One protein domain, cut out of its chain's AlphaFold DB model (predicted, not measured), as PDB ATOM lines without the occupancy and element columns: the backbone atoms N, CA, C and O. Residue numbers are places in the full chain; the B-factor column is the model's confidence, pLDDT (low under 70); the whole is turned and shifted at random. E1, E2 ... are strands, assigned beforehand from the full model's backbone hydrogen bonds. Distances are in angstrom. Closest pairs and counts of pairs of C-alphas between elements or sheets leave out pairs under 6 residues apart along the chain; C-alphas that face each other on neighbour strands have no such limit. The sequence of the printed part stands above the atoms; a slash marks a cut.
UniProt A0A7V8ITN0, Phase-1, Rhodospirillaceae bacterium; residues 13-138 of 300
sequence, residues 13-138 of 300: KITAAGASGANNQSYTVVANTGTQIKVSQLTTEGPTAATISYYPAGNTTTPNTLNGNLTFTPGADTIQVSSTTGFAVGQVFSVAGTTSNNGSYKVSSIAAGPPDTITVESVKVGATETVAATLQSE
ATOM      1  N   LYS A  13     113.696  92.471 107.859       82.56
ATOM      2  CA  LYS A  13     114.600  91.726 108.726       82.56
ATOM      3  C   LYS A  13     116.029  91.939 108.242       82.56
ATOM      4  O   LYS A  13     116.328  91.717 107.071       82.56
ATOM      5  N   ILE A  14     116.897  92.344 109.154       85.38
ATOM      6  CA  ILE A  14     118.330  92.481 108.926       85.38
ATOM      7  C   ILE A  14     119.080  91.520 109.836       85.38
ATOM      8  O   ILE A  14     118.637  91.256 110.952       85.38
ATOM      9  N   THR A  15     120.231  91.036 109.395       85.19
ATOM     10  CA  THR A  15     121.151  90.269 110.241       85.19
ATOM     11  C   THR A  15     122.442  91.054 110.402       85.19
ATOM     12  O   THR A  15     123.047  91.454 109.408       85.19
ATOM     13  N   ALA A  16     122.851  91.279 111.652       82.69
ATOM     14  CA  ALA A  16     124.104  91.949 111.994       82.69
ATOM     15  C   ALA A  16     125.237  90.928 112.167       82.69
ATOM     16  O   ALA A  16     125.742  90.700 113.265       82.69
ATOM     17  N   ALA A  17     125.622  90.293 111.060       80.31
ATOM     18  CA  ALA A  17     126.640  89.251 111.059       80.31
ATOM     19  C   ALA A  17     128.027  89.820 111.402       80.31
ATOM     20  O   ALA A  17     128.437  90.860 110.882       80.31
ATOM     21  N   GLY A  18     128.766  89.119 112.265       75.75
ATOM     22  CA  GLY A  18     130.124  89.510 112.671       75.75
ATOM     23  C   GLY A  18     130.180  90.555 113.789       75.75
ATOM     24  O   GLY A  18     131.270  90.931 114.214       75.75
ATOM     25  N   ALA A  19     129.027  90.994 114.305       76.62
ATOM     26  CA  ALA A  19     128.974  91.723 115.565       76.62
ATOM     27  C   ALA A  19     129.372  90.810 116.747       76.62
ATOM     28  O   ALA A  19     129.431  89.585 116.629       76.62
ATOM     29  N   SER A  20     129.668  91.399 117.901       72.00
ATOM     30  CA  SER A  20     130.030  90.671 119.119       72.00
ATOM     31  C   SER A  20     128.804  90.344 119.984       72.00
ATOM     32  O   SER A  20     127.802  91.065 119.991       72.00
ATOM     33  N   GLY A  21     128.890  89.252 120.749       72.69
ATOM     34  CA  GLY A  21     127.908  88.901 121.780       72.69
ATOM     35  C   GLY A  21     126.457  88.882 121.282       72.69
ATOM     36  O   GLY A  21     126.153  88.310 120.238       72.69
ATOM     37  N   ALA A  22     125.568  89.532 122.038       68.50
ATOM     38  CA  ALA A  22     124.137  89.623 121.736       68.50
ATOM     39  C   ALA A  22     123.804  90.550 120.547       68.50
ATOM     40  O   ALA A  22     122.642  90.682 120.185       68.50
ATOM     41  N   ASN A  23     124.797  91.204 119.933       72.75
ATOM     42  CA  ASN A  23     124.568  92.012 118.736       72.75
ATOM     43  C   ASN A  23     124.572  91.162 117.449       72.75
ATOM     44  O   ASN A  23     124.100  91.623 116.413       72.75
ATOM     45  N   ASN A  24     125.095  89.926 117.490       79.88
ATOM     46  CA  ASN A  24     125.193  89.028 116.331       79.88
ATOM     47  C   ASN A  24     123.917  88.207 116.125       79.88
ATOM     48  O   ASN A  24     123.888  86.990 116.312       79.88
ATOM     49  N   GLN A  25     122.839  88.896 115.785       79.94
ATOM     50  CA  GLN A  25     121.534  88.281 115.591       79.94
ATOM     51  C   GLN A  25     120.736  89.026 114.523       79.94
ATOM     52  O   GLN A  25     121.188  90.022 113.944       79.94
ATOM     53  N   SER A  26     119.546  88.508 114.232       83.88
ATOM     54  CA  SER A  26     118.606  89.193 113.359       83.88
ATOM     55  C   SER A  26     117.746  90.188 114.131       83.88
ATOM     56  O   SER A  26     117.367  89.947 115.276       83.88
ATOM     57  N   TYR A  27     117.385  91.271 113.454       85.94
ATOM     58  CA  TYR A  27     116.501  92.306 113.956       85.94
ATOM     59  C   TYR A  27     115.497  92.738 112.893       85.94
ATOM     60  O   TYR A  27     115.769  92.644 111.698       85.94
ATOM     61  N   THR A  28     114.365  93.284 113.318       85.00
ATOM     62  CA  THR A  28     113.438  94.014 112.454       85.00
ATOM     63  C   THR A  28     113.733  95.508 112.520       85.00
ATOM     64  O   THR A  28     113.846  96.083 113.601       85.00
ATOM     65  N   VAL A  29     113.838  96.161 111.366       84.44
ATOM     66  CA  VAL A  29     114.018  97.616 111.274       84.44
ATOM     67  C   VAL A  29     112.709  98.300 111.650       84.44
ATOM     68  O   VAL A  29     111.681  98.072 111.024       84.44
ATOM     69  N   VAL A  30     112.727  99.160 112.663       82.69
ATOM     70  CA  VAL A  30     111.538  99.892 113.134       82.69
ATOM     71  C   VAL A  30     111.563 101.372 112.754       82.69
ATOM     72  O   VAL A  30     110.520 102.017 112.734       82.69
ATOM     73  N   ALA A  31     112.736 101.920 112.429       79.94
ATOM     74  CA  ALA A  31     112.880 103.236 111.812       79.94
ATOM     75  C   ALA A  31     114.191 103.307 111.021       79.94
ATOM     76  O   ALA A  31     115.168 102.666 111.400       79.94
ATOM     77  N   ASN A  32     114.229 104.115 109.963       80.31
ATOM     78  CA  ASN A  32     115.431 104.338 109.166       80.31
ATOM     79  C   ASN A  32     115.522 105.799 108.700       80.31
ATOM     80  O   ASN A  32     114.588 106.316 108.086       80.31
ATOM     81  N   THR A  33     116.653 106.446 108.981       73.56
ATOM     82  CA  THR A  33     116.978 107.821 108.554       73.56
ATOM     83  C   THR A  33     118.051 107.861 107.457       73.56
ATOM     84  O   THR A  33     118.667 108.898 107.224       73.56
ATOM     85  N   GLY A  34     118.390 106.714 106.862       68.94
ATOM     86  CA  GLY A  34     119.462 106.525 105.874       68.94
ATOM     87  C   GLY A  34     120.876 106.478 106.464       68.94
ATOM     88  O   GLY A  34     121.749 105.775 105.953       68.94
ATOM     89  N   THR A  35     121.093 107.177 107.578       73.19
ATOM     90  CA  THR A  35     122.342 107.187 108.360       73.19
ATOM     91  C   THR A  35     122.270 106.349 109.628       73.19
ATOM     92  O   THR A  35     123.303 105.885 110.106       73.19
ATOM     93  N   GLN A  36     121.068 106.158 110.175       76.06
ATOM     94  CA  GLN A  36     120.811 105.364 111.369       76.06
ATOM     95  C   GLN A  36     119.561 104.513 111.169       76.06
ATOM     96  O   GLN A  36     118.567 104.967 110.599       76.06
ATOM     97  N   ILE A  37     119.609 103.291 111.690       80.44
ATOM     98  CA  ILE A  37     118.456 102.401 111.787       80.44
ATOM     99  C   ILE A  37     118.150 102.150 113.257       80.44
ATOM    100  O   ILE A  37     119.042 101.861 114.052       80.44
ATOM    101  N   LYS A  38     116.874 102.260 113.618       81.56
ATOM    102  CA  LYS A  38     116.356 101.738 114.880       81.56
ATOM    103  C   LYS A  38     115.843 100.336 114.602       81.56
ATOM    104  O   LYS A  38     115.153 100.125 113.606       81.56
ATOM    105  N   VAL A  39     116.158  99.399 115.484       84.25
ATOM    106  CA  VAL A  39     115.858  97.980 115.293       84.25
ATOM    107  C   VAL A  39     115.179  97.387 116.528       84.25
ATOM    108  O   VAL A  39     115.289  97.945 117.619       84.25
ATOM    109  N   SER A  40     114.478  96.272 116.347       85.69
ATOM    110  CA  SER A  40     113.839  95.473 117.397       85.69
ATOM    111  C   SER A  40     114.181  93.999 117.209       85.69
ATOM    112  O   SER A  40     114.401  93.543 116.090       85.69
ATOM    113  N   GLN A  41     114.236  93.247 118.306       83.38
ATOM    114  CA  GLN A  41     114.406  91.790 118.275       83.38
ATOM    115  C   GLN A  41     113.116  91.044 117.910       83.38
ATOM    116  O   GLN A  41     113.171  89.862 117.586       83.38
ATOM    117  N   LEU A  42     111.962  91.706 118.021       87.88
ATOM    118  CA  LEU A  42     110.692  91.126 117.612       87.88
ATOM    119  C   LEU A  42     110.515  91.301 116.106       87.88
ATOM    120  O   LEU A  42     111.059  92.218 115.497       87.88
ATOM    121  N   THR A  43     109.690  90.451 115.518       87.38
ATOM    122  CA  THR A  43     109.149  90.619 114.171       87.38
ATOM    123  C   THR A  43     107.633  90.699 114.280       87.38
ATOM    124  O   THR A  43     107.043  90.011 115.113       87.38
ATOM    125  N   THR A  44     106.992  91.541 113.464       89.50
ATOM    126  CA  THR A  44     105.527  91.636 113.444       89.50
ATOM    127  C   THR A  44     104.931  90.264 113.158       89.50
ATOM    128  O   THR A  44     105.150  89.694 112.090       89.50
ATOM    129  N   GLU A  45     104.185  89.737 114.119       91.06
ATOM    130  CA  GLU A  45     103.571  88.421 114.026       91.06
ATOM    131  C   GLU A  45     102.324  88.376 114.910       91.06
ATOM    132  O   GLU A  45     102.326  88.902 116.020       91.06
ATOM    133  N   GLY A  46     101.267  87.724 114.435       89.00
ATOM    134  CA  GLY A  46     100.092  87.393 115.234       89.00
ATOM    135  C   GLY A  46      98.780  88.058 114.795       89.00
ATOM    136  O   GLY A  46      98.792  88.917 113.911       89.00
ATOM    137  N   PRO A  47      97.639  87.642 115.382       92.69
ATOM    138  CA  PRO A  47      97.526  86.683 116.490       92.69
ATOM    139  C   PRO A  47      97.956  85.263 116.081       92.69
ATOM    140  O   PRO A  47      97.435  84.718 115.112       92.69
ATOM    141  N   THR A  48      98.917  84.669 116.794       94.06
ATOM    142  CA  THR A  48      99.473  83.338 116.481       94.06
ATOM    143  C   THR A  48      99.422  82.430 117.702       94.06
ATOM    144  O   THR A  48      99.737  82.872 118.807       94.06
ATOM    145  N   ALA A  49      98.997  81.179 117.525       95.12
ATOM    146  CA  ALA A  49      98.925  80.218 118.618       95.12
ATOM    147  C   ALA A  49     100.341  79.850 119.071       95.12
ATOM    148  O   ALA A  49     101.127  79.309 118.297       95.12
ATOM    149  N   ALA A  50     100.665  80.147 120.325       95.88
ATOM    150  CA  ALA A  50     101.996  79.944 120.864       95.88
ATOM    151  C   ALA A  50     101.959  79.635 122.363       95.88
ATOM    152  O   ALA A  50     100.934  79.747 123.047       95.88
ATOM    153  N   THR A  51     103.120  79.232 122.861       95.38
ATOM    154  CA  THR A  51     103.327  78.784 124.231       95.38
ATOM    155  C   THR A  51     104.384  79.657 124.887       95.38
ATOM    156  O   THR A  51     105.516  79.737 124.411       95.38
ATOM    157  N   ILE A  52     104.034  80.284 126.009       94.38
ATOM    158  CA  ILE A  52     104.987  80.956 126.892       94.38
ATOM    159  C   ILE A  52     105.282  80.040 128.070       94.38
ATOM    160  O   ILE A  52     104.368  79.648 128.789       94.38
ATOM    161  N   SER A  53     106.559  79.744 128.300       92.69
ATOM    162  CA  SER A  53     107.030  79.129 129.543       92.69
ATOM    163  C   SER A  53     107.738  80.180 130.389       92.69
ATOM    164  O   SER A  53     108.631  80.873 129.904       92.69
ATOM    165  N   TYR A  54     107.328  80.333 131.643       91.19
ATOM    166  CA  TYR A  54     107.863  81.351 132.545       91.19
ATOM    167  C   TYR A  54     107.938  80.820 133.970       91.19
ATOM    168  O   TYR A  54     107.179  79.940 134.362       91.19
ATOM    169  N   TYR A  55     108.839  81.380 134.763       87.44
ATOM    170  CA  TYR A  55     108.900  81.103 136.190       87.44
ATOM    171  C   TYR A  55     108.111  82.182 136.936       87.44
ATOM    172  O   TYR A  55     108.443  83.359 136.784       87.44
ATOM    173  N   PRO A  56     107.056  81.834 137.696       82.25
ATOM    174  CA  PRO A  56     106.287  82.831 138.425       82.25
ATOM    175  C   PRO A  56     107.142  83.488 139.513       82.25
ATOM    176  O   PRO A  56     108.079  82.885 140.038       82.25
ATOM    177  N   ALA A  57     106.804  84.727 139.872       74.31
ATOM    178  CA  ALA A  57     107.560  85.514 140.844       74.31
ATOM    179  C   ALA A  57     107.861  84.729 142.139       74.31
ATOM    180  O   ALA A  57     106.953  84.266 142.827       74.31
ATOM    181  N   GLY A  58     109.149  84.589 142.471       71.75
ATOM    182  CA  GLY A  58     109.617  83.871 143.663       71.75
ATOM    183  C   GLY A  58     109.784  82.354 143.503       71.75
ATOM    184  O   GLY A  58     110.263  81.708 144.433       71.75
ATOM    185  N   ASN A  59     109.452  81.778 142.344       74.94
ATOM    186  CA  ASN A  59     109.707  80.377 142.004       74.94
ATOM    187  C   ASN A  59     110.811  80.307 140.942       74.94
ATOM    188  O   ASN A  59     110.750  81.025 139.957       74.94
ATOM    189  N   THR A  60     111.822  79.458 141.123       75.75
ATOM    190  CA  THR A  60     112.924  79.275 140.155       75.75
ATOM    191  C   THR A  60     113.073  77.834 139.675       75.75
ATOM    192  O   THR A  60     113.987  77.532 138.913       75.75
ATOM    193  N   THR A  61     112.204  76.929 140.127       79.50
ATOM    194  CA  THR A  61     112.371  75.482 139.937       79.50
ATOM    195  C   THR A  61     111.269  74.859 139.097       79.50
ATOM    196  O   THR A  61     111.515  73.854 138.439       79.50
ATOM    197  N   THR A  62     110.068  75.445 139.084       85.69
ATOM    198  CA  THR A  62     108.928  74.919 138.321       85.69
ATOM    199  C   THR A  62     108.398  75.976 137.352       85.69
ATOM    200  O   THR A  62     107.923  77.018 137.811       85.69
ATOM    201  N   PRO A  63     108.469  75.740 136.030       88.12
ATOM    202  CA  PRO A  63     107.920  76.661 135.047       88.12
ATOM    203  C   PRO A  63     106.397  76.510 134.936       88.12
ATOM    204  O   PRO A  63     105.859  75.403 134.935       88.12
ATOM    205  N   ASN A  64     105.716  77.638 134.775       91.19
ATOM    206  CA  ASN A  64     104.330  77.717 134.342       91.19
ATOM    207  C   ASN A  64     104.261  77.865 132.824       91.19
ATOM    208  O   ASN A  64     105.167  78.414 132.193       91.19
ATOM    209  N   THR A  65     103.136  77.438 132.255       92.50
ATOM    210  CA  THR A  65     102.876  77.549 130.823       92.50
ATOM    211  C   THR A  65     101.612  78.358 130.569       92.50
ATOM    212  O   THR A  65     100.554  78.061 131.119       92.50
ATOM    213  N   LEU A  66     101.716  79.362 129.704       92.50
ATOM    214  CA  LEU A  66     100.585  80.085 129.141       92.50
ATOM    215  C   LEU A  66     100.462  79.712 127.664       92.50
ATOM    216  O   LEU A  66     101.357  79.997 126.873       92.50
ATOM    217  N   ASN A  67      99.350  79.079 127.300       93.75
ATOM    218  CA  ASN A  67      99.002  78.809 125.910       93.75
ATOM    219  C   ASN A  67      97.962  79.827 125.450       93.75
ATOM    220  O   ASN A  67      96.983  80.077 126.158       93.75
ATOM    221  N   GLY A  68      98.156  80.403 124.271       91.56
ATOM    222  CA  GLY A  68      97.203  81.356 123.719       91.56
ATOM    223  C   GLY A  68      97.681  81.991 122.427       91.56
ATOM    224  O   GLY A  68      98.763  81.691 121.926       91.56
ATOM    225  N   ASN A  69      96.850  82.887 121.900       93.94
ATOM    226  CA  ASN A  69      97.213  83.679 120.737       93.94
ATOM    227  C   ASN A  69      98.050  84.878 121.181       93.94
ATOM    228  O   ASN A  69      97.595  85.676 122.000       93.94
ATOM    229  N   LEU A  70      99.255  84.989 120.632       95.88
ATOM    230  CA  LEU A  70     100.191  86.073 120.898       95.88
ATOM    231  C   LEU A  70     100.234  87.042 119.716       95.88
ATOM    232  O   LEU A  70     100.188  86.604 118.564       95.88
ATOM    233  N   THR A  71     100.372  88.336 119.999       95.94
ATOM    234  CA  THR A  71     100.618  89.375 118.984       95.94
ATOM    235  C   THR A  71     101.889  90.140 119.334       95.94
ATOM    236  O   THR A  71     101.975  90.723 120.412       95.94
ATOM    237  N   PHE A  72     102.860  90.160 118.425       94.06
ATOM    238  CA  PHE A  72     104.184  90.758 118.585       94.06
ATOM    239  C   PHE A  72     104.272  92.078 117.819       94.06
ATOM    240  O   PHE A  72     103.997  92.129 116.618       94.06
ATOM    241  N   THR A  73     104.693  93.146 118.500       91.62
ATOM    242  CA  THR A  73     104.832  94.487 117.917       91.62
ATOM    243  C   THR A  73     106.255  95.022 118.122       91.62
ATOM    244  O   THR A  73     106.572  95.504 119.210       91.62
ATOM    245  N   PRO A  74     107.124  95.002 117.094       83.56
ATOM    246  CA  PRO A  74     108.537  95.367 117.231       83.56
ATOM    247  C   PRO A  74     108.808  96.835 117.561       83.56
ATOM    248  O   PRO A  74     109.698  97.135 118.346       83.56
ATOM    249  N   GLY A  75     108.037  97.784 117.020       79.19
ATOM    250  CA  GLY A  75     108.276  99.215 117.271       79.19
ATOM    251  C   GLY A  75     108.094  99.639 118.734       79.19
ATOM    252  O   GLY A  75     108.760 100.572 119.191       79.19
ATOM    253  N   ALA A  76     107.205  98.940 119.445       85.12
ATOM    254  CA  ALA A  76     106.921  99.131 120.865       85.12
ATOM    255  C   ALA A  76     107.570  98.052 121.753       85.12
ATOM    256  O   ALA A  76     107.475  98.151 122.971       85.12
ATOM    257  N   ASP A  77     108.203  97.036 121.153       90.12
ATOM    258  CA  ASP A  77     108.702  95.829 121.818       90.12
ATOM    259  C   ASP A  77     107.651  95.164 122.728       90.12
ATOM    260  O   ASP A  77     107.937  94.769 123.859       90.12
ATOM    261  N   THR A  78     106.409  95.053 122.246       93.44
ATOM    262  CA  THR A  78     105.295  94.489 123.022       93.44
ATOM    263  C   THR A  78     104.838  93.125 122.520       93.44
ATOM    264  O   THR A  78     104.842  92.841 121.321       93.44
ATOM    265  N   ILE A  79     104.398  92.294 123.462       95.06
ATOM    266  CA  ILE A  79     103.725  91.019 123.237       95.06
ATOM    267  C   ILE A  79     102.362  91.095 123.922       95.06
ATOM    268  O   ILE A  79     102.284  91.237 125.144       95.06
ATOM    269  N   GLN A  80     101.288  91.009 123.144       95.94
ATOM    270  CA  GLN A  80      99.944  90.857 123.694       95.94
ATOM    271  C   GLN A  80      99.710  89.398 124.071       95.94
ATOM    272  O   GLN A  80     100.013  88.493 123.291       95.94
ATOM    273  N   VAL A  81      99.171  89.188 125.267       94.12
ATOM    274  CA  VAL A  81      98.914  87.875 125.864       94.12
ATOM    275  C   VAL A  81      97.481  87.815 126.390       94.12
ATOM    276  O   VAL A  81      96.835  88.835 126.622       94.12
ATOM    277  N   SER A  82      96.973  86.605 126.612       89.50
ATOM    278  CA  SER A  82      95.641  86.402 127.194       89.50
ATOM    279  C   SER A  82      95.578  86.707 128.694       89.50
ATOM    280  O   SER A  82      94.508  87.026 129.203       89.50
ATOM    281  N   SER A  83      96.703  86.598 129.407       89.31
ATOM    282  CA  SER A  83      96.826  87.000 130.807       89.31
ATOM    283  C   SER A  83      98.283  87.250 131.189       89.31
ATOM    284  O   SER A  83      99.173  86.493 130.813       89.31
ATOM    285  N   THR A  84      98.508  88.276 132.002       89.50
ATOM    286  CA  THR A  84      99.789  88.596 132.653       89.50
ATOM    287  C   THR A  84      99.871  88.085 134.089       89.50
ATOM    288  O   THR A  84     100.845  88.347 134.795       89.50
ATOM    289  N   THR A  85      98.876  87.316 134.539       87.75
ATOM    290  CA  THR A  85      98.879  86.714 135.877       87.75
ATOM    291  C   THR A  85     100.129  85.858 136.071       87.75
ATOM    292  O   THR A  85     100.421  84.980 135.264       87.75
ATOM    293  N   GLY A  86     100.868  86.109 137.153       85.44
ATOM    294  CA  GLY A  86     102.105  85.391 137.468       85.44
ATOM    295  C   GLY A  86     103.362  85.957 136.804       85.44
ATOM    296  O   GLY A  86     104.451  85.487 137.131       85.44
ATOM    297  N   PHE A  87     103.243  86.972 135.939       89.38
ATOM    298  CA  PHE A  87     104.394  87.690 135.399       89.38
ATOM    299  C   PHE A  87     104.864  88.799 136.345       89.38
ATOM    300  O   PHE A  87     104.060  89.500 136.959       89.38
ATOM    301  N   ALA A  88     106.178  88.995 136.424       89.81
ATOM    302  CA  ALA A  88     106.805  90.108 137.126       89.81
ATOM    303  C   ALA A  88     107.826  90.833 136.243       89.81
ATOM    304  O   ALA A  88     108.477  90.232 135.387       89.81
ATOM    305  N   VAL A  89     107.998  92.135 136.478       90.50
ATOM    306  CA  VAL A  89     109.052  92.925 135.829       90.50
ATOM    307  C   VAL A  89     110.427  92.367 136.199       90.50
ATOM    308  O   VAL A  89     110.680  92.013 137.348       90.50
ATOM    309  N   GLY A  90     111.315  92.278 135.211       86.81
ATOM    310  CA  GLY A  90     112.666  91.742 135.343       86.81
ATOM    311  C   GLY A  90     112.778  90.229 135.143       86.81
ATOM    312  O   GLY A  90     113.896  89.742 134.969       86.81
ATOM    313  N   GLN A  91     111.665  89.487 135.126       87.75
ATOM    314  CA  GLN A  91     111.697  88.040 134.907       87.75
ATOM    315  C   GLN A  91     112.001  87.693 133.444       87.75
ATOM    316  O   GLN A  91     111.667  88.457 132.535       87.75
ATOM    317  N   VAL A  92     112.547  86.497 133.218       88.88
ATOM    318  CA  VAL A  92     112.750  85.929 131.879       88.88
ATOM    319  C   VAL A  92     111.691  84.862 131.599       88.88
ATOM    320  O   VAL A  92     111.380  84.043 132.463       88.88
ATOM    321  N   PHE A  93     111.150  84.866 130.386       91.88
ATOM    322  CA  PHE A  93     110.249  83.841 129.865       91.88
ATOM    323  C   PHE A  93     110.690  83.409 128.468       91.88
ATOM    324  O   PHE A  93     111.389  84.148 127.778       91.88
ATOM    325  N   SER A  94     110.271  82.223 128.038       92.81
ATOM    326  CA  SER A  94     110.545  81.697 126.702       92.81
ATOM    327  C   SER A  94     109.263  81.534 125.896       92.81
ATOM    328  O   SER A  94     108.286  80.988 126.406       92.81
ATOM    329  N   VAL A  95     109.295  81.941 124.633       94.75
ATOM    330  CA  VAL A  95     108.229  81.753 123.643       94.75
ATOM    331  C   VAL A  95     108.602  80.606 122.707       94.75
ATOM    332  O   VAL A  95     109.729  80.547 122.211       94.75
ATOM    333  N   ALA A  96     107.639  79.729 122.433       95.12
ATOM    334  CA  ALA A  96     107.727  78.681 121.424       95.12
ATOM    335  C   ALA A  96     106.426  78.590 120.605       95.12
ATOM    336  O   ALA A  96     105.360  78.987 121.075       95.12
ATOM    337  N   GLY A  97     106.509  78.033 119.392       93.31
ATOM    338  CA  GLY A  97     105.356  77.804 118.508       93.31
ATOM    339  C   GLY A  97     105.054  78.933 117.517       93.31
ATOM    340  O   GLY A  97     104.135  78.805 116.718       93.31
ATOM    341  N   THR A  98     105.845  80.005 117.521       93.19
ATOM    342  CA  THR A  98     105.765  81.092 116.533       93.19
ATOM    343  C   THR A  98     106.685  80.827 115.337       93.19
ATOM    344  O   THR A  98     107.572  79.969 115.394       93.19
ATOM    345  N   THR A  99     106.494  81.580 114.257       89.44
ATOM    346  CA  THR A  99     107.327  81.537 113.049       89.44
ATOM    347  C   THR A  99     108.620  82.327 113.237       89.44
ATOM    348  O   THR A  99     109.689  81.847 112.862       89.44
ATOM    349  N   SER A 100     108.537  83.528 113.821       86.81
ATOM    350  CA  SER A 100     109.652  84.488 113.829       86.81
ATOM    351  C   SER A 100     110.085  84.944 115.221       86.81
ATOM    352  O   SER A 100     111.145  85.554 115.340       86.81
ATOM    353  N   ASN A 101     109.311  84.647 116.268       90.12
ATOM    354  CA  ASN A 101     109.497  85.191 117.617       90.12
ATOM    355  C   ASN A 101     109.718  84.104 118.688       90.12
ATOM    356  O   ASN A 101     109.375  84.282 119.858       90.12
ATOM    357  N   ASN A 102     110.268  82.947 118.307       90.62
ATOM    358  CA  ASN A 102     110.685  81.946 119.287       90.62
ATOM    359  C   ASN A 102     111.981  82.414 119.946       90.62
ATOM    360  O   ASN A 102     112.932  82.783 119.256       90.62
ATOM    361  N   GLY A 103     112.043  82.381 121.275       88.38
ATOM    362  CA  GLY A 103     113.198  82.908 121.992       88.38
ATOM    363  C   GLY A 103     112.931  83.182 123.462       88.38
ATOM    364  O   GLY A 103     111.840  82.934 123.969       88.38
ATOM    365  N   SER A 104     113.957  83.677 124.151       88.50
ATOM    366  CA  SER A 104     113.856  84.122 125.541       88.50
ATOM    367  C   SER A 104     113.767  85.639 125.603       88.50
ATOM    368  O   SER A 104     114.538  86.335 124.947       88.50
ATOM    369  N   TYR A 105     112.859  86.141 126.432       90.31
ATOM    370  CA  TYR A 105     112.578  87.558 126.590       90.31
ATOM    371  C   TYR A 105     112.546  87.926 128.064       90.31
ATOM    372  O   TYR A 105     112.090  87.146 128.901       90.31
ATOM    373  N   LYS A 106     112.996  89.138 128.383       89.75
ATOM    374  CA  LYS A 106     112.928  89.689 129.734       89.75
ATOM    375  C   LYS A 106     111.823  90.732 129.819       89.75
ATOM    376  O   LYS A 106     111.707  91.571 128.934       89.75
ATOM    377  N   VAL A 107     111.008  90.685 130.865       91.69
ATOM    378  CA  VAL A 107     109.894  91.622 131.058       91.69
ATOM    379  C   VAL A 107     110.431  92.987 131.485       91.69
ATOM    380  O   VAL A 107     111.052  93.105 132.538       91.69
ATOM    381  N   SER A 108     110.141  94.021 130.698       91.88
ATOM    382  CA  SER A 108     110.437  95.424 131.010       91.88
ATOM    383  C   SER A 108     109.268  96.093 131.735       91.88
ATOM    384  O   SER A 108     109.445  96.746 132.762       91.88
ATOM    385  N   SER A 109     108.045  95.897 131.241       94.50
ATOM    386  CA  SER A 109     106.831  96.406 131.880       94.50
ATOM    387  C   SER A 109     105.626  95.531 131.555       94.50
ATOM    388  O   SER A 109     105.636  94.759 130.595       94.50
ATOM    389  N   ILE A 110     104.587  95.648 132.379       94.50
ATOM    390  CA  ILE A 110     103.325  94.928 132.229       94.50
ATOM    391  C   ILE A 110     102.202  95.960 132.254       94.50
ATOM    392  O   ILE A 110     102.149  96.794 133.159       94.50
ATOM    393  N   ALA A 111     101.312  95.896 131.272       94.81
ATOM    394  CA  ALA A 111     100.093  96.686 131.221       94.81
ATOM    395  C   ALA A 111      98.891  95.738 131.173       94.81
ATOM    396  O   ALA A 111      98.734  94.976 130.218       94.81
ATOM    397  N   ALA A 112      98.060  95.787 132.212       89.94
ATOM    398  CA  ALA A 112      96.815  95.030 132.254       89.94
ATOM    399  C   ALA A 112      95.757  95.688 131.354       89.94
ATOM    400  O   ALA A 112      95.625  96.916 131.338       89.94
ATOM    401  N   GLY A 113      94.984  94.881 130.632       83.50
ATOM    402  CA  GLY A 113      93.903  95.341 129.765       83.50
ATOM    403  C   GLY A 113      93.232  94.193 129.001       83.50
ATOM    404  O   GLY A 113      93.588  93.032 129.165       83.50
ATOM    405  N   PRO A 114      92.244  94.482 128.143       83.94
ATOM    406  CA  PRO A 114      91.798  93.532 127.132       83.94
ATOM    407  C   PRO A 114      92.385  93.896 125.745       83.94
ATOM    408  O   PRO A 114      91.862  94.815 125.111       83.94
ATOM    409  N   PRO A 115      93.412  93.193 125.220       87.94
ATOM    410  CA  PRO A 115      94.230  92.151 125.854       87.94
ATOM    411  C   PRO A 115      95.352  92.718 126.743       87.94
ATOM    412  O   PRO A 115      95.739  93.883 126.621       87.94
ATOM    413  N   ASP A 116      95.901  91.868 127.611       94.56
ATOM    414  CA  ASP A 116      97.054  92.206 128.441       94.56
ATOM    415  C   ASP A 116      98.307  92.363 127.569       94.56
ATOM    416  O   ASP A 116      98.469  91.692 126.547       94.56
ATOM    417  N   THR A 117      99.226  93.239 127.974       95.19
ATOM    418  CA  THR A 117     100.441  93.538 127.207       95.19
ATOM    419  C   THR A 117     101.693  93.428 128.072       95.19
ATOM    420  O   THR A 117     101.787  94.024 129.145       95.19
ATOM    421  N   ILE A 118     102.688  92.699 127.568       94.19
ATOM    422  CA  ILE A 118     104.039  92.614 128.126       94.19
ATOM    423  C   ILE A 118     104.968  93.413 127.217       94.19
ATOM    424  O   ILE A 118     105.094  93.093 126.039       94.19
ATOM    425  N   THR A 119     105.654  94.418 127.753       93.75
ATOM    426  CA  THR A 119     106.776  95.056 127.052       93.75
ATOM    427  C   THR A 119     108.042  94.300 127.410       93.75
ATOM    428  O   THR A 119     108.323  94.105 128.597       93.75
ATOM    429  N   VAL A 120     108.816  93.873 126.418       91.00
ATOM    430  CA  VAL A 120     110.074  93.160 126.641       91.00
ATOM    431  C   VAL A 120     111.251  94.128 126.639       91.00
ATOM    432  O   VAL A 120     111.228  95.165 125.982       91.00
ATOM    433  N   GLU A 121     112.299  93.805 127.389       84.56
ATOM    434  CA  GLU A 121     113.588  94.454 127.194       84.56
ATOM    435  C   GLU A 121     114.085  94.063 125.803       84.56
ATOM    436  O   GLU A 121     114.406  92.897 125.557       84.56
ATOM    437  N   SER A 122     114.138  95.021 124.880       67.00
ATOM    438  CA  SER A 122     114.918  94.858 123.659       67.00
ATOM    439  C   SER A 122     116.360  94.567 124.075       67.00
ATOM    440  O   SER A 122     116.878  95.216 124.991       67.00
ATOM    441  N   VAL A 123     117.031  93.628 123.399       59.38
ATOM    442  CA  VAL A 123     118.497  93.624 123.388       59.38
ATOM    443  C   VAL A 123     118.900  94.988 122.843       59.38
ATOM    444  O   VAL A 123     118.861  95.233 121.638       59.38
ATOM    445  N   LYS A 124     119.185  95.930 123.745       53.84
ATOM    446  CA  LYS A 124     119.806  97.190 123.371       53.84
ATOM    447  C   LYS A 124     121.108  96.781 122.713       53.84
ATOM    448  O   LYS A 124     121.855  96.007 123.315       53.84
ATOM    449  N   VAL A 125     121.360  97.278 121.503       50.28
ATOM    450  CA  VAL A 125     122.713  97.243 120.947       50.28
ATOM    451  C   VAL A 125     123.627  97.715 122.077       50.28
ATOM    452  O   VAL A 125     123.359  98.771 122.660       50.28
ATOM    453  N   GLY A 126     124.548  96.846 122.503       50.53
ATOM    454  CA  GLY A 126     125.329  97.025 123.731       50.53
ATOM    455  C   GLY A 126     126.193  98.292 123.730       50.53
ATOM    456  O   GLY A 126     126.037  99.167 122.879       50.53
ATOM    457  N   ALA A 127     127.123  98.393 124.690       51.91
ATOM    458  CA  ALA A 127     128.139  99.453 124.707       51.91
ATOM    459  C   ALA A 127     128.700  99.690 123.294       51.91
ATOM    460  O   ALA A 127     128.870  98.727 122.554       51.91
ATOM    461  N   THR A 128     128.942 100.948 122.914       55.97
ATOM    462  CA  THR A 128     129.444 101.306 121.581       55.97
ATOM    463  C   THR A 128     130.614 100.405 121.193       55.97
ATOM    464  O   THR A 128     131.704 100.530 121.747       55.97
ATOM    465  N   GLU A 129     130.386  99.504 120.241       59.91
ATOM    466  CA  GLU A 129     131.415  98.614 119.721       59.91
ATOM    467  C   GLU A 129     131.755  99.014 118.289       59.91
ATOM    468  O   GLU A 129     130.879  99.131 117.431       59.91
ATOM    469  N   THR A 130     133.043  99.210 118.026       59.50
ATOM    470  CA  THR A 130     133.559  99.500 116.685       59.50
ATOM    471  C   THR A 130     134.120  98.211 116.096       59.50
ATOM    472  O   THR A 130     135.332  98.003 116.064       59.50
ATOM    473  N   VAL A 131     133.230  97.317 115.666       64.00
ATOM    474  CA  VAL A 131     133.577  96.068 114.972       64.00
ATOM    475  C   VAL A 131     133.062  96.142 113.536       64.00
ATOM    476  O   VAL A 131     131.988  96.686 113.282       64.00
ATOM    477  N   ALA A 132     133.828  95.607 112.581       64.94
ATOM    478  CA  ALA A 132     133.370  95.460 111.204       64.94
ATOM    479  C   ALA A 132     132.267  94.387 111.140       64.94
ATOM    480  O   ALA A 132     132.556  93.200 111.032       64.94
ATOM    481  N   ALA A 133     131.008  94.813 111.232       65.31
ATOM    482  CA  ALA A 133     129.842  93.956 111.043       65.31
ATOM    483  C   ALA A 133     129.264  94.147 109.635       65.31
ATOM    484  O   ALA A 133     129.262  95.254 109.090       65.31
ATOM    485  N   THR A 134     128.754  93.070 109.044       72.06
ATOM    486  CA  THR A 134     128.009  93.127 107.782       72.06
ATOM    487  C   THR A 134     126.520  93.123 108.091       72.06
ATOM    488  O   THR A 134     126.014  92.205 108.730       72.06
ATOM    489  N   LEU A 135     125.814  94.152 107.621       71.25
ATOM    490  CA  LEU A 135     124.357  94.187 107.644       71.25
ATOM    491  C   LEU A 135     123.840  93.612 106.332       71.25
ATOM    492  O   LEU A 135     124.107  94.164 105.266       71.25
ATOM    493  N   GLN A 136     123.102  92.512 106.417       68.12
ATOM    494  CA  GLN A 136     122.428  91.911 105.269       68.12
ATOM    495  C   GLN A 136     120.919  92.002 105.463       68.12
ATOM    496  O   GLN A 136     120.414  91.695 106.542       68.12
ATOM    497  N   SER A 137     120.211  92.417 104.414       69.00
ATOM    498  CA  SER A 137     118.755  92.322 104.314       69.00
ATOM    499  C   SER A 137     118.441  91.502 103.090       69.00
ATOM    500  O   SER A 137     118.907  91.811 101.995       69.00
ATOM    501  N   GLU A 138     117.626  90.477 103.265       65.75
ATOM    502  CA  GLU A 138     117.072  89.784 102.119       65.75
ATOM    503  C   GLU A 138     115.960  90.629 101.496       65.75
ATOM    504  O   GLU A 138     115.134  91.198 102.214       65.75
TER     505      GLU A 138
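Overview. This is residues 13 to 138 of the 300 residues of the protein "Phase-1" of Rhodospirillaceae bacterium (UniProt A0A7V8ITN0). Two lobes lie side by side along the longest axis: a closed barrel of six strands, E4 to E9, and a smaller, strongly twisted sheet of four strands, E1, E2, E3 and E10. The first and last strands both lie in the small sheet, and two links, residues 41 to 44 and 121 to 133, join the lobes. The printed part has 126 residues with ten named strands, E1 to E10 in order, and no named helix; the class is all strand. The small sheet runs E3 E2 E1 E10, the barrel E4 E5 E6 E9 E8 E7 and back to E4, both antiparallel. The whole is compact, with a radius of gyration of the C-alphas of 15.4 A, and spans 42 by 29 by 23 A.

Along the chain. E1, residues 13 to 17, begins at C-alpha 13 (114.600, 91.726, 108.726). E2, residues 26 to 32, is 16.0 A long, and E3 is residues 37 to 40. E4, residues 45 to 54, is 20.3 A long and bends by 91 degrees at residue 48; its C-alpha 45 is at (103.571, 88.421, 114.026). E5, residues 64 to 73, is 23.5 A long and bends by 80 degrees at residue 68. E6 is residues 78 to 81 and E7 residues 92 to 96. E8, residues 103 to 111, is 21.1 A long and bends by 73 degrees at residue 108. E9 is residues 116 to 120, and E10, residues 134 to 137, ends at C-alpha 137 (118.755, 92.322, 104.314).

Arrangement. In the barrel, E4 and E5 form a hairpin, with N 52 and O 66 2.8 A apart. E5 and E6 are a hairpin, with N 73 and O 78 at 2.8 A. E9 is on the other side of E6 from E5, with N 79 and O 118 at 2.8 A. E8 pairs with E9 over residues 107 to 111, N 111 to O 117 2.9 A, and with E7 over residues 103 to 106, N 105 to O 93 2.8 A. E7 and E4 close the ring, with N 53 and O 94 at 2.8 A. E4 E5 E6 and E7 E8 E9 are meanders, each strand the antiparallel neighbour of the one before; E4 E5 E6 E7 and E6 E7 E8 E9 are Greek keys, a meander of three plus a fourth strand, the first and fourth being antiparallel neighbours. The sheet's meander is E1 E2 E3, with N 27 and O 14 at 2.8 A and N 30 and O 38 at 2.8 A. E10 is an edge strand beside E1, with N 15 and O 136 at 2.9 A. Each strand of this sheet is apart from each strand of the barrel.

Size, cuts and confidence. The C-alphas farthest apart, those of Gly 34 and Thr 61, are 46.6 A apart. The printed part has no cut. The link E9 to E10 is long. Mean pLDDT of the printed part is 83.6; residues 22, 34, 122 to 133 and 136 to 138 are under 70.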